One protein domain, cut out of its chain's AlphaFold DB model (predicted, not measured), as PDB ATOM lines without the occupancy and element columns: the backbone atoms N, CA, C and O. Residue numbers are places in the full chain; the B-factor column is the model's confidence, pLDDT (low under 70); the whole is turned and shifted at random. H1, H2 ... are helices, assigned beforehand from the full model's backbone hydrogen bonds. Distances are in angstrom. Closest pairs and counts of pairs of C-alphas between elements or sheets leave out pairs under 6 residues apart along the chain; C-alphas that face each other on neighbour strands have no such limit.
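Overview. This is residues 172 to 239 of the 302 residues of an uncharacterized protein of Halicephalobus sp. NKZ332 (UniProt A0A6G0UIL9). Three helices fold back and forth: H1 and H2 lie side by side as a hairpin, and H3 turns back from the end of H2, meets it with its first part and then runs away as an arm whose residues 230 to 239 stick out. The unnamed residues 172 to 185 pass beside the first part of H3 on their way to H1. The printed part has 68 residues with three named helices, in the order H1, H2, H3, and no named strand; the class is all helix. It is compact, with a radius of gyration of the C-alphas of 12.1 A, and spans 33 by 30 by 25 A.

Arrangement. Go first to H1, residues 186 to 196, and then to H2, residues 203 to 215: they touch and form a helical hairpin, a shallow tilt of 19 degrees, opposite ways. Their closest C-alphas, those of Ile 195 and Lys 206, are 6.1 A apart. Next find H3, residues 219 to 239, which forms a second helical hairpin with H2, a shallow tilt of 26 degrees, opposite ways. Here residues 214 to 215 of H2 alone touch residues 221 to 225 of H3 alone; the closest C-alphas, those of Val 214 and Gln 222, are 6.0 A apart. H1 and H3 are apart. In H1, H2 and H3 every O i to N i+4 pair is within hydrogen-bond range.

Along the chain. Find C-alpha 186 at (-47.702, 39.192, -27.813); from there H1 runs 15.5 A to C-alpha 196. H2 runs 18.4 A from C-alpha 203 at (-28.362, 26.124, -31.822). H3 covers 30.3 A and ends at C-alpha 239, (-17.672, 31.478, -17.369).

Size, cuts and confidence. The C-alphas farthest apart, those of Ile 187 and Lys 238, are 34.0 A apart. The printed part has no cut; the link from H1 to H2 is short and that from H2 to H3 tight. Look for pLDDT under 70 at residues 172 to 176, 199, 201 and 203.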
ATOM      1  N   ASN A 172     -37.720  28.733 -16.137       39.47
ATOM      2  CA  ASN A 172     -37.422  29.932 -16.934       39.47
ATOM      3  C   ASN A 172     -38.668  30.583 -17.562       39.47
ATOM      4  O   ASN A 172     -38.544  31.467 -18.406       39.47
ATOM      5  N   SER A 173     -39.882  30.184 -17.168       41.31
ATOM      6  CA  SER A 173     -41.102  30.933 -17.508       41.31
ATOM      7  C   SER A 173     -41.338  32.172 -16.634       41.31
ATOM      8  O   SER A 173     -42.268  32.915 -16.931       41.31
ATOM      9  N   GLU A 174     -40.492  32.419 -15.627       40.44
ATOM     10  CA  GLU A 174     -40.564  33.588 -14.729       40.44
ATOM     11  C   GLU A 174     -39.295  34.470 -14.736       40.44
ATOM     12  O   GLU A 174     -39.157  35.377 -13.923       40.44
ATOM     13  N   GLY A 175     -38.359  34.246 -15.667       48.34
ATOM     14  CA  GLY A 175     -37.173  35.093 -15.845       48.34
ATOM     15  C   GLY A 175     -37.433  36.180 -16.887       48.34
ATOM     16  O   GLY A 175     -37.888  35.867 -17.985       48.34
ATOM     17  N   SER A 176     -37.175  37.439 -16.534       65.62
ATOM     18  CA  SER A 176     -37.450  38.645 -17.331       65.62
ATOM     19  C   SER A 176     -37.239  38.471 -18.838       65.62
ATOM     20  O   SER A 176     -36.192  37.998 -19.284       65.62
ATOM     21  N   LEU A 177     -38.225  38.915 -19.618       78.75
ATOM     22  CA  LEU A 177     -38.133  39.012 -21.069       78.75
ATOM     23  C   LEU A 177     -36.852  39.782 -21.468       78.75
ATOM     24  O   LEU A 177     -36.542  40.790 -20.829       78.75
ATOM     25  N   PRO A 178     -36.096  39.342 -22.494       83.50
ATOM     26  CA  PRO A 178     -34.945  40.098 -22.976       83.50
ATOM     27  C   PRO A 178     -35.327  41.539 -23.317       83.50
ATOM     28  O   PRO A 178     -36.381  41.772 -23.907       83.50
ATOM     29  N   LYS A 179     -34.446  42.498 -23.010       83.81
ATOM     30  CA  LYS A 179     -34.700  43.936 -23.221       83.81
ATOM     31  C   LYS A 179     -35.122  44.274 -24.652       83.81
ATOM     32  O   LYS A 179     -35.966  45.133 -24.860       83.81
ATOM     33  N   PHE A 180     -34.580  43.569 -25.646       88.12
ATOM     34  CA  PHE A 180     -34.942  43.787 -27.049       88.12
ATOM     35  C   PHE A 180     -36.392  43.406 -27.389       88.12
ATOM     36  O   PHE A 180     -36.901  43.815 -28.424       88.12
ATOM     37  N   LEU A 181     -37.068  42.654 -26.520       88.25
ATOM     38  CA  LEU A 181     -38.481  42.299 -26.643       88.25
ATOM     39  C   LEU A 181     -39.369  43.091 -25.675       88.25
ATOM     40  O   LEU A 181     -40.581  42.888 -25.651       88.25
ATOM     41  N   GLU A 182     -38.807  43.999 -24.878       87.94
ATOM     42  CA  GLU A 182     -39.596  44.847 -23.991       87.94
ATOM     43  C   GLU A 182     -40.544  45.731 -24.814       87.94
ATOM     44  O   GLU A 182     -40.148  46.355 -25.806       87.94
ATOM     45  N   GLY A 183     -41.828  45.716 -24.453       85.88
ATOM     46  CA  GLY A 183     -42.888  46.393 -25.202       85.88
ATOM     47  C   GLY A 183     -43.171  45.819 -26.598       85.88
ATOM     48  O   GLY A 183     -43.884  46.464 -27.362       85.88
ATOM     49  N   ALA A 184     -42.615  44.656 -26.962       89.69
ATOM     50  CA  ALA A 184     -43.015  43.949 -28.176       89.69
ATOM     51  C   ALA A 184     -44.429  43.365 -28.028       89.69
ATOM     52  O   ALA A 184     -44.903  43.111 -26.917       89.69
ATOM     53  N   ASP A 185     -45.103  43.140 -29.152       92.81
ATOM     54  CA  ASP A 185     -46.431  42.543 -29.164       92.81
ATOM     55  C   ASP A 185     -46.405  41.061 -28.739       92.81
ATOM     56  O   ASP A 185     -45.380  40.369 -28.777       92.81
ATOM     57  N   GLU A 186     -47.568  40.555 -28.328       91.31
ATOM     58  CA  GLU A 186     -47.702  39.192 -27.813       91.31
ATOM     59  C   GLU A 186     -47.341  38.125 -28.858       91.31
ATOM     60  O   GLU A 186     -46.812  37.070 -28.497       91.31
ATOM     61  N   ILE A 187     -47.573  38.394 -30.149       93.19
ATOM     62  CA  ILE A 187     -47.272  37.457 -31.238       93.19
ATOM     63  C   ILE A 187     -45.756  37.306 -31.358       93.19
ATOM     64  O   ILE A 187     -45.255  36.181 -31.324       93.19
ATOM     65  N   THR A 188     -45.025  38.418 -31.386       90.81
ATOM     66  CA  THR A 188     -43.557  38.448 -31.399       90.81
ATOM     67  C   THR A 188     -42.966  37.717 -30.192       90.81
ATOM     68  O   THR A 188     -42.085  36.864 -30.335       90.81
ATOM     69  N   ILE A 189     -43.477  37.982 -28.985       87.62
ATOM     70  CA  ILE A 189     -43.000  37.323 -27.758       87.62
ATOM     71  C   ILE A 189     -43.277  35.815 -27.799       87.62
ATOM     72  O   ILE A 189     -42.435  35.007 -27.386       87.62
ATOM     73  N   LYS A 190     -44.458  35.414 -28.279       90.19
ATOM     74  CA  LYS A 190     -44.842  34.006 -28.415       90.19
ATOM     75  C   LYS A 190     -43.963  33.291 -29.432       90.19
ATOM     76  O   LYS A 190     -43.550  32.161 -29.170       90.19
ATOM     77  N   GLU A 191     -43.635  33.952 -30.534       89.25
ATOM     78  CA  GLU A 191     -42.790  33.404 -31.588       89.25
ATOM     79  C   GLU A 191     -41.345  33.220 -31.123       89.25
ATOM     80  O   GLU A 191     -40.788  32.129 -31.250       89.25
ATOM     81  N   PHE A 192     -40.779  34.220 -30.445       87.38
ATOM     82  CA  PHE A 192     -39.478  34.085 -29.792       87.38
ATOM     83  C   PHE A 192     -39.453  32.890 -28.827       87.38
ATOM     84  O   PHE A 192     -38.579  32.024 -28.914       87.38
ATOM     85  N   LYS A 193     -40.453  32.794 -27.936       84.06
ATOM     86  CA  LYS A 193     -40.579  31.676 -26.987       84.06
ATOM     87  C   LYS A 193     -40.714  30.332 -27.704       84.06
ATOM     88  O   LYS A 193     -40.162  29.343 -27.222       84.06
ATOM     89  N   ARG A 194     -41.428  30.280 -28.833       88.00
ATOM     90  CA  ARG A 194     -41.573  29.078 -29.664       88.00
ATOM     91  C   ARG A 194     -40.220  28.634 -30.210       88.00
ATOM     92  O   ARG A 194     -39.913  27.453 -30.091       88.00
ATOM     93  N   ILE A 195     -39.420  29.550 -30.761       81.38
ATOM     94  CA  ILE A 195     -38.102  29.257 -31.349       81.38
ATOM     95  C   ILE A 195     -37.144  28.695 -30.289       81.38
ATOM     96  O   ILE A 195     -36.589  27.608 -30.462       81.38
ATOM     97  N   ILE A 196     -36.986  29.387 -29.154       80.00
ATOM     98  CA  ILE A 196     -35.983  28.999 -28.146       80.00
ATOM     99  C   ILE A 196     -36.315  27.673 -27.445       80.00
ATOM    100  O   ILE A 196     -35.407  26.965 -27.008       80.00
ATOM    101  N   ARG A 197     -37.603  27.309 -27.372       81.00
ATOM    102  CA  ARG A 197     -38.083  26.093 -26.695       81.00
ATOM    103  C   ARG A 197     -38.022  24.827 -27.550       81.00
ATOM    104  O   ARG A 197     -38.368  23.772 -27.033       81.00
ATOM    105  N   GLN A 198     -37.611  24.886 -28.819       75.62
ATOM    106  CA  GLN A 198     -37.592  23.690 -29.670       75.62
ATOM    107  C   GLN A 198     -36.408  22.765 -29.335       75.62
ATOM    108  O   GLN A 198     -35.267  23.146 -29.597       75.62
ATOM    109  N   PRO A 199     -36.631  21.543 -28.818       67.00
ATOM    110  CA  PRO A 199     -35.535  20.642 -28.440       67.00
ATOM    111  C   PRO A 199     -34.845  19.991 -29.652       67.00
ATOM    112  O   PRO A 199     -33.669  19.632 -29.592       67.00
ATOM    113  N   ASN A 200     -35.554  19.884 -30.778       75.25
ATOM    114  CA  ASN A 200     -35.078  19.179 -31.975       75.25
ATOM    115  C   ASN A 200     -34.271  20.084 -32.918       75.25
ATOM    116  O   ASN A 200     -33.782  19.632 -33.950       75.25
ATOM    117  N   MET A 201     -34.152  21.371 -32.586       68.38
ATOM    118  CA  MET A 201     -33.452  22.350 -33.404       68.38
ATOM    119  C   MET A 201     -32.009  22.521 -32.923       68.38
ATOM    120  O   MET A 201     -31.742  22.583 -31.721       68.38
ATOM    121  N   THR A 202     -31.079  22.630 -33.870       74.75
ATOM    122  CA  THR A 202     -29.696  23.011 -33.576       74.75
ATOM    123  C   THR A 202     -29.630  24.448 -33.065       74.75
ATOM    124  O   THR A 202     -30.504  25.270 -33.346       74.75
ATOM    125  N   TYR A 203     -28.573  24.766 -32.320       68.75
ATOM    126  CA  TYR A 203     -28.362  26.124 -31.822       68.75
ATOM    127  C   TYR A 203     -28.263  27.142 -32.969       68.75
ATOM    128  O   TYR A 203     -28.919  28.178 -32.934       68.75
ATOM    129  N   GLU A 204     -27.511  26.803 -34.017       75.06
ATOM    130  CA  GLU A 204     -27.342  27.639 -35.210       75.06
ATOM    131  C   GLU A 204     -28.689  27.998 -35.854       75.06
ATOM    132  O   GLU A 204     -28.956  29.164 -36.141       75.06
ATOM    133  N   ASN A 205     -29.587  27.020 -35.991       79.56
ATOM    134  CA  ASN A 205     -30.917  27.252 -36.548       79.56
ATOM    135  C   ASN A 205     -31.811  28.082 -35.614       79.56
ATOM    136  O   ASN A 205     -32.614  28.877 -36.106       79.56
ATOM    137  N   LYS A 206     -31.671  27.937 -34.285       79.38
ATOM    138  CA  LYS A 206     -32.392  28.783 -33.318       79.38
ATOM    139  C   LYS A 206     -31.964  30.238 -33.466       79.38
ATOM    140  O   LYS A 206     -32.828  31.104 -33.546       79.38
ATOM    141  N   ILE A 207     -30.658  30.500 -33.539       82.38
ATOM    142  CA  ILE A 207     -30.137  31.858 -33.734       82.38
ATOM    143  C   ILE A 207     -30.617  32.436 -35.054       82.38
ATOM    144  O   ILE A 207     -31.182  33.520 -35.041       82.38
ATOM    145  N   LYS A 208     -30.540  31.675 -36.147       86.75
ATOM    146  CA  LYS A 208     -31.044  32.125 -37.445       86.75
ATOM    147  C   LYS A 208     -32.526  32.530 -37.407       86.75
ATOM    148  O   LYS A 208     -32.882  33.575 -37.933       86.75
ATOM    149  N   GLN A 209     -33.389  31.741 -36.762       86.06
ATOM    150  CA  GLN A 209     -34.812  32.095 -36.640       86.06
ATOM    151  C   GLN A 209     -35.045  33.305 -35.726       86.06
ATOM    152  O   GLN A 209     -35.968  34.081 -35.965       86.06
ATOM    153  N   VAL A 210     -34.229  33.484 -34.683       86.12
ATOM    154  CA  VAL A 210     -34.292  34.694 -33.853       86.12
ATOM    155  C   VAL A 210     -33.795  35.914 -34.633       86.12
ATOM    156  O   VAL A 210     -34.427  36.958 -34.538       86.12
ATOM    157  N   ASP A 211     -32.740  35.792 -35.439       83.94
ATOM    158  CA  ASP A 211     -32.255  36.858 -36.324       83.94
ATOM    159  C   ASP A 211     -33.341  37.283 -37.319       83.94
ATOM    160  O   ASP A 211     -33.612  38.474 -37.471       83.94
ATOM    161  N   GLU A 212     -34.000  36.316 -37.965       92.81
ATOM    162  CA  GLU A 212     -35.123  36.554 -38.881       92.81
ATOM    163  C   GLU A 212     -36.299  37.243 -38.170       92.81
ATOM    164  O   GLU A 212     -36.873  38.186 -38.710       92.81
ATOM    165  N   LEU A 213     -36.624  36.832 -36.937       90.38
ATOM    166  CA  LEU A 213     -37.639  37.500 -36.119       90.38
ATOM    167  C   LEU A 213     -37.227  38.935 -35.765       90.38
ATOM    168  O   LEU A 213     -38.044  39.842 -35.834       90.38
ATOM    169  N   VAL A 214     -35.969  39.161 -35.390       89.06
ATOM    170  CA  VAL A 214     -35.474  40.481 -34.982       89.06
ATOM    171  C   VAL A 214     -35.422  41.454 -36.162       89.06
ATOM    172  O   VAL A 214     -35.656  42.644 -35.969       89.06
ATOM    173  N   GLN A 215     -35.183  40.972 -37.383       93.00
ATOM    174  CA  GLN A 215     -35.210  41.803 -38.595       93.00
ATOM    175  C   GLN A 215     -36.577  42.444 -38.870       93.00
ATOM    176  O   GLN A 215     -36.631  43.459 -39.563       93.00
ATOM    177  N   THR A 216     -37.671  41.887 -38.339       91.94
ATOM    178  CA  THR A 216     -39.014  42.477 -38.482       91.94
ATOM    179  C   THR A 216     -39.314  43.546 -37.430       91.94
ATOM    180  O   THR A 216     -40.312  44.255 -37.547       91.94
ATOM    181  N   LEU A 217     -38.454  43.682 -36.414       91.31
ATOM    182  CA  LEU A 217     -38.599  44.651 -35.333       91.31
ATOM    183  C   LEU A 217     -37.989  46.005 -35.703       91.31
ATOM    184  O   LEU A 217     -37.170  46.116 -36.617       91.31
ATOM    185  N   ASP A 218     -38.355  47.039 -34.949       93.06
ATOM    186  CA  ASP A 218     -37.779  48.372 -35.103       93.06
ATOM    187  C   ASP A 218     -36.269  48.403 -34.800       93.06
ATOM    188  O   ASP A 218     -35.724  47.565 -34.076       93.06
ATOM    189  N   GLU A 219     -35.582  49.409 -35.346       91.38
ATOM    190  CA  GLU A 219     -34.124  49.545 -35.243       91.38
ATOM    191  C   GLU A 219     -33.619  49.566 -33.791       91.38
ATOM    192  O   GLU A 219     -32.548  49.024 -33.505       91.38
ATOM    193  N   SER A 220     -34.396  50.129 -32.857       93.81
ATOM    194  CA  SER A 220     -34.029  50.166 -31.436       93.81
ATOM    195  C   SER A 220     -33.968  48.753 -30.853       93.81
ATOM    196  O   SER A 220     -32.985  48.379 -30.207       93.81
ATOM    197  N   LYS A 221     -34.961  47.908 -31.158       90.25
ATOM    198  CA  LYS A 221     -34.964  46.492 -30.754       90.25
ATOM    199  C   LYS A 221     -33.837  45.702 -31.419       90.25
ATOM    200  O   LYS A 221     -33.191  44.894 -30.753       90.25
ATOM    201  N   GLN A 222     -33.519  45.974 -32.682       90.62
ATOM    202  CA  GLN A 222     -32.382  45.332 -33.355       90.62
ATOM    203  C   GLN A 222     -31.035  45.678 -32.695       90.62
ATOM    204  O   GLN A 222     -30.174  44.807 -32.539       90.62
ATOM    205  N   ILE A 223     -30.845  46.932 -32.267       90.12
ATOM    206  CA  ILE A 223     -29.652  47.359 -31.517       90.12
ATOM    207  C   ILE A 223     -29.575  46.628 -30.173       90.12
ATOM    208  O   ILE A 223     -28.528  46.067 -29.837       90.12
ATOM    209  N   LEU A 224     -30.686  46.578 -29.432       84.00
ATOM    210  CA  LEU A 224     -30.758  45.877 -28.149       84.00
ATOM    211  C   LEU A 224     -30.484  44.377 -28.292       84.00
ATOM    212  O   LEU A 224     -29.859  43.782 -27.416       84.00
ATOM    213  N   TYR A 225     -30.899  43.760 -29.398       87.56
ATOM    214  CA  TYR A 225     -30.593  42.362 -29.681       87.56
ATOM    215  C   TYR A 225     -29.094  42.143 -29.931       87.56
ATOM    216  O   TYR A 225     -28.488  41.251 -29.339       87.56
ATOM    217  N   LYS A 226     -28.453  43.002 -30.735       85.62
ATOM    218  CA  LYS A 226     -26.996  42.940 -30.957       85.62
ATOM    219  C   LYS A 226     -26.211  43.125 -29.658       85.62
ATOM    220  O   LYS A 226     -25.186  42.473 -29.462       85.62
ATOM    221  N   GLN A 227     -26.683  44.005 -28.775       79.75
ATOM    222  CA  GLN A 227     -26.112  44.175 -27.441       79.75
ATOM    223  C   GLN A 227     -26.295  42.912 -26.596       79.75
ATOM    224  O   GLN A 227     -25.322  42.420 -26.034       79.75
ATOM    225  N   PHE A 228     -27.505  42.351 -26.565       82.56
ATOM    226  CA  PHE A 228     -27.808  41.116 -25.846       82.56
ATOM    227  C   PHE A 228     -26.902  39.952 -26.278       82.56
ATOM    228  O   PHE A 228     -26.357  39.253 -25.427       82.56
ATOM    229  N   MET A 229     -26.683  39.778 -27.585       79.38
ATOM    230  CA  MET A 229     -25.795  38.734 -28.108       79.38
ATOM    231  C   MET A 229     -24.344  38.943 -27.662       79.38
ATOM    232  O   MET A 229     -23.708  38.006 -27.187       79.38
ATOM    233  N   ARG A 230     -23.842  40.182 -27.728       79.88
ATOM    234  CA  ARG A 230     -22.477  40.520 -27.297       79.88
ATOM    235  C   ARG A 230     -22.263  40.310 -25.799       79.88
ATOM    236  O   ARG A 230     -21.265  39.720 -25.400       79.88
ATOM    237  N   GLU A 231     -23.193  40.782 -24.972       73.81
ATOM    238  CA  GLU A 231     -23.143  40.584 -23.519       73.81
ATOM    239  C   GLU A 231     -23.196  39.092 -23.167       73.81
ATOM    240  O   GLU A 231     -22.489  38.635 -22.267       73.81
ATOM    241  N   GLY A 232     -23.997  38.327 -23.916       75.88
ATOM    242  CA  GLY A 232     -24.046  36.874 -23.836       75.88
ATOM    243  C   GLY A 232     -22.692  36.220 -24.125       75.88
ATOM    244  O   GLY A 232     -22.212  35.446 -23.295       75.88
ATOM    245  N   ASP A 233     -22.062  36.569 -25.249       73.75
ATOM    246  CA  ASP A 233     -20.740  36.067 -25.650       73.75
ATOM    247  C   ASP A 233     -19.665  36.374 -24.593       73.75
ATOM    248  O   ASP A 233     -18.881  35.503 -24.206       73.75
ATOM    249  N   GLU A 234     -19.631  37.610 -24.086       75.00
ATOM    250  CA  GLU A 234     -18.659  38.034 -23.075       75.00
ATOM    251  C   GLU A 234     -18.844  37.294 -21.746       75.00
ATOM    252  O   GLU A 234     -17.869  36.877 -21.109       75.00
ATOM    253  N   LEU A 235     -20.094  37.135 -21.308       72.75
ATOM    254  CA  LEU A 235     -20.418  36.445 -20.065       72.75
ATOM    255  C   LEU A 235     -20.096  34.952 -20.158       72.75
ATOM    256  O   LEU A 235     -19.526  34.393 -19.220       72.75
ATOM    257  N   GLU A 236     -20.422  34.315 -21.280       71.00
ATOM    258  CA  GLU A 236     -20.063  32.920 -21.545       71.00
ATOM    259  C   GLU A 236     -18.540  32.745 -21.610       71.00
ATOM    260  O   GLU A 236     -17.995  31.824 -20.999       71.00
ATOM    261  N   GLY A 237     -17.821  33.668 -22.256       71.25
ATOM    262  CA  GLY A 237     -16.357  33.672 -22.280       71.25
ATOM    263  C   GLY A 237     -15.742  33.704 -20.876       71.25
ATOM    264  O   GLY A 237     -14.855  32.904 -20.565       71.25
ATOM    265  N   LYS A 238     -16.257  34.568 -19.990       77.88
ATOM    266  CA  LYS A 238     -15.830  34.638 -18.580       77.88
ATOM    267  C   LYS A 238     -16.124  33.341 -17.827       77.88
ATOM    268  O   LYS A 238     -15.247  32.837 -17.125       77.88
ATOM    269  N   ARG A 239     -17.319  32.764 -17.997       74.94
ATOM    270  CA  ARG A 239     -17.672  31.478 -17.369       74.94
ATOM    271  C   ARG A 239     -16.744  30.365 -17.831       74.94
ATOM    272  O   ARG A 239     -16.204  29.647 -16.995       74.94
TER     273      ARG A 239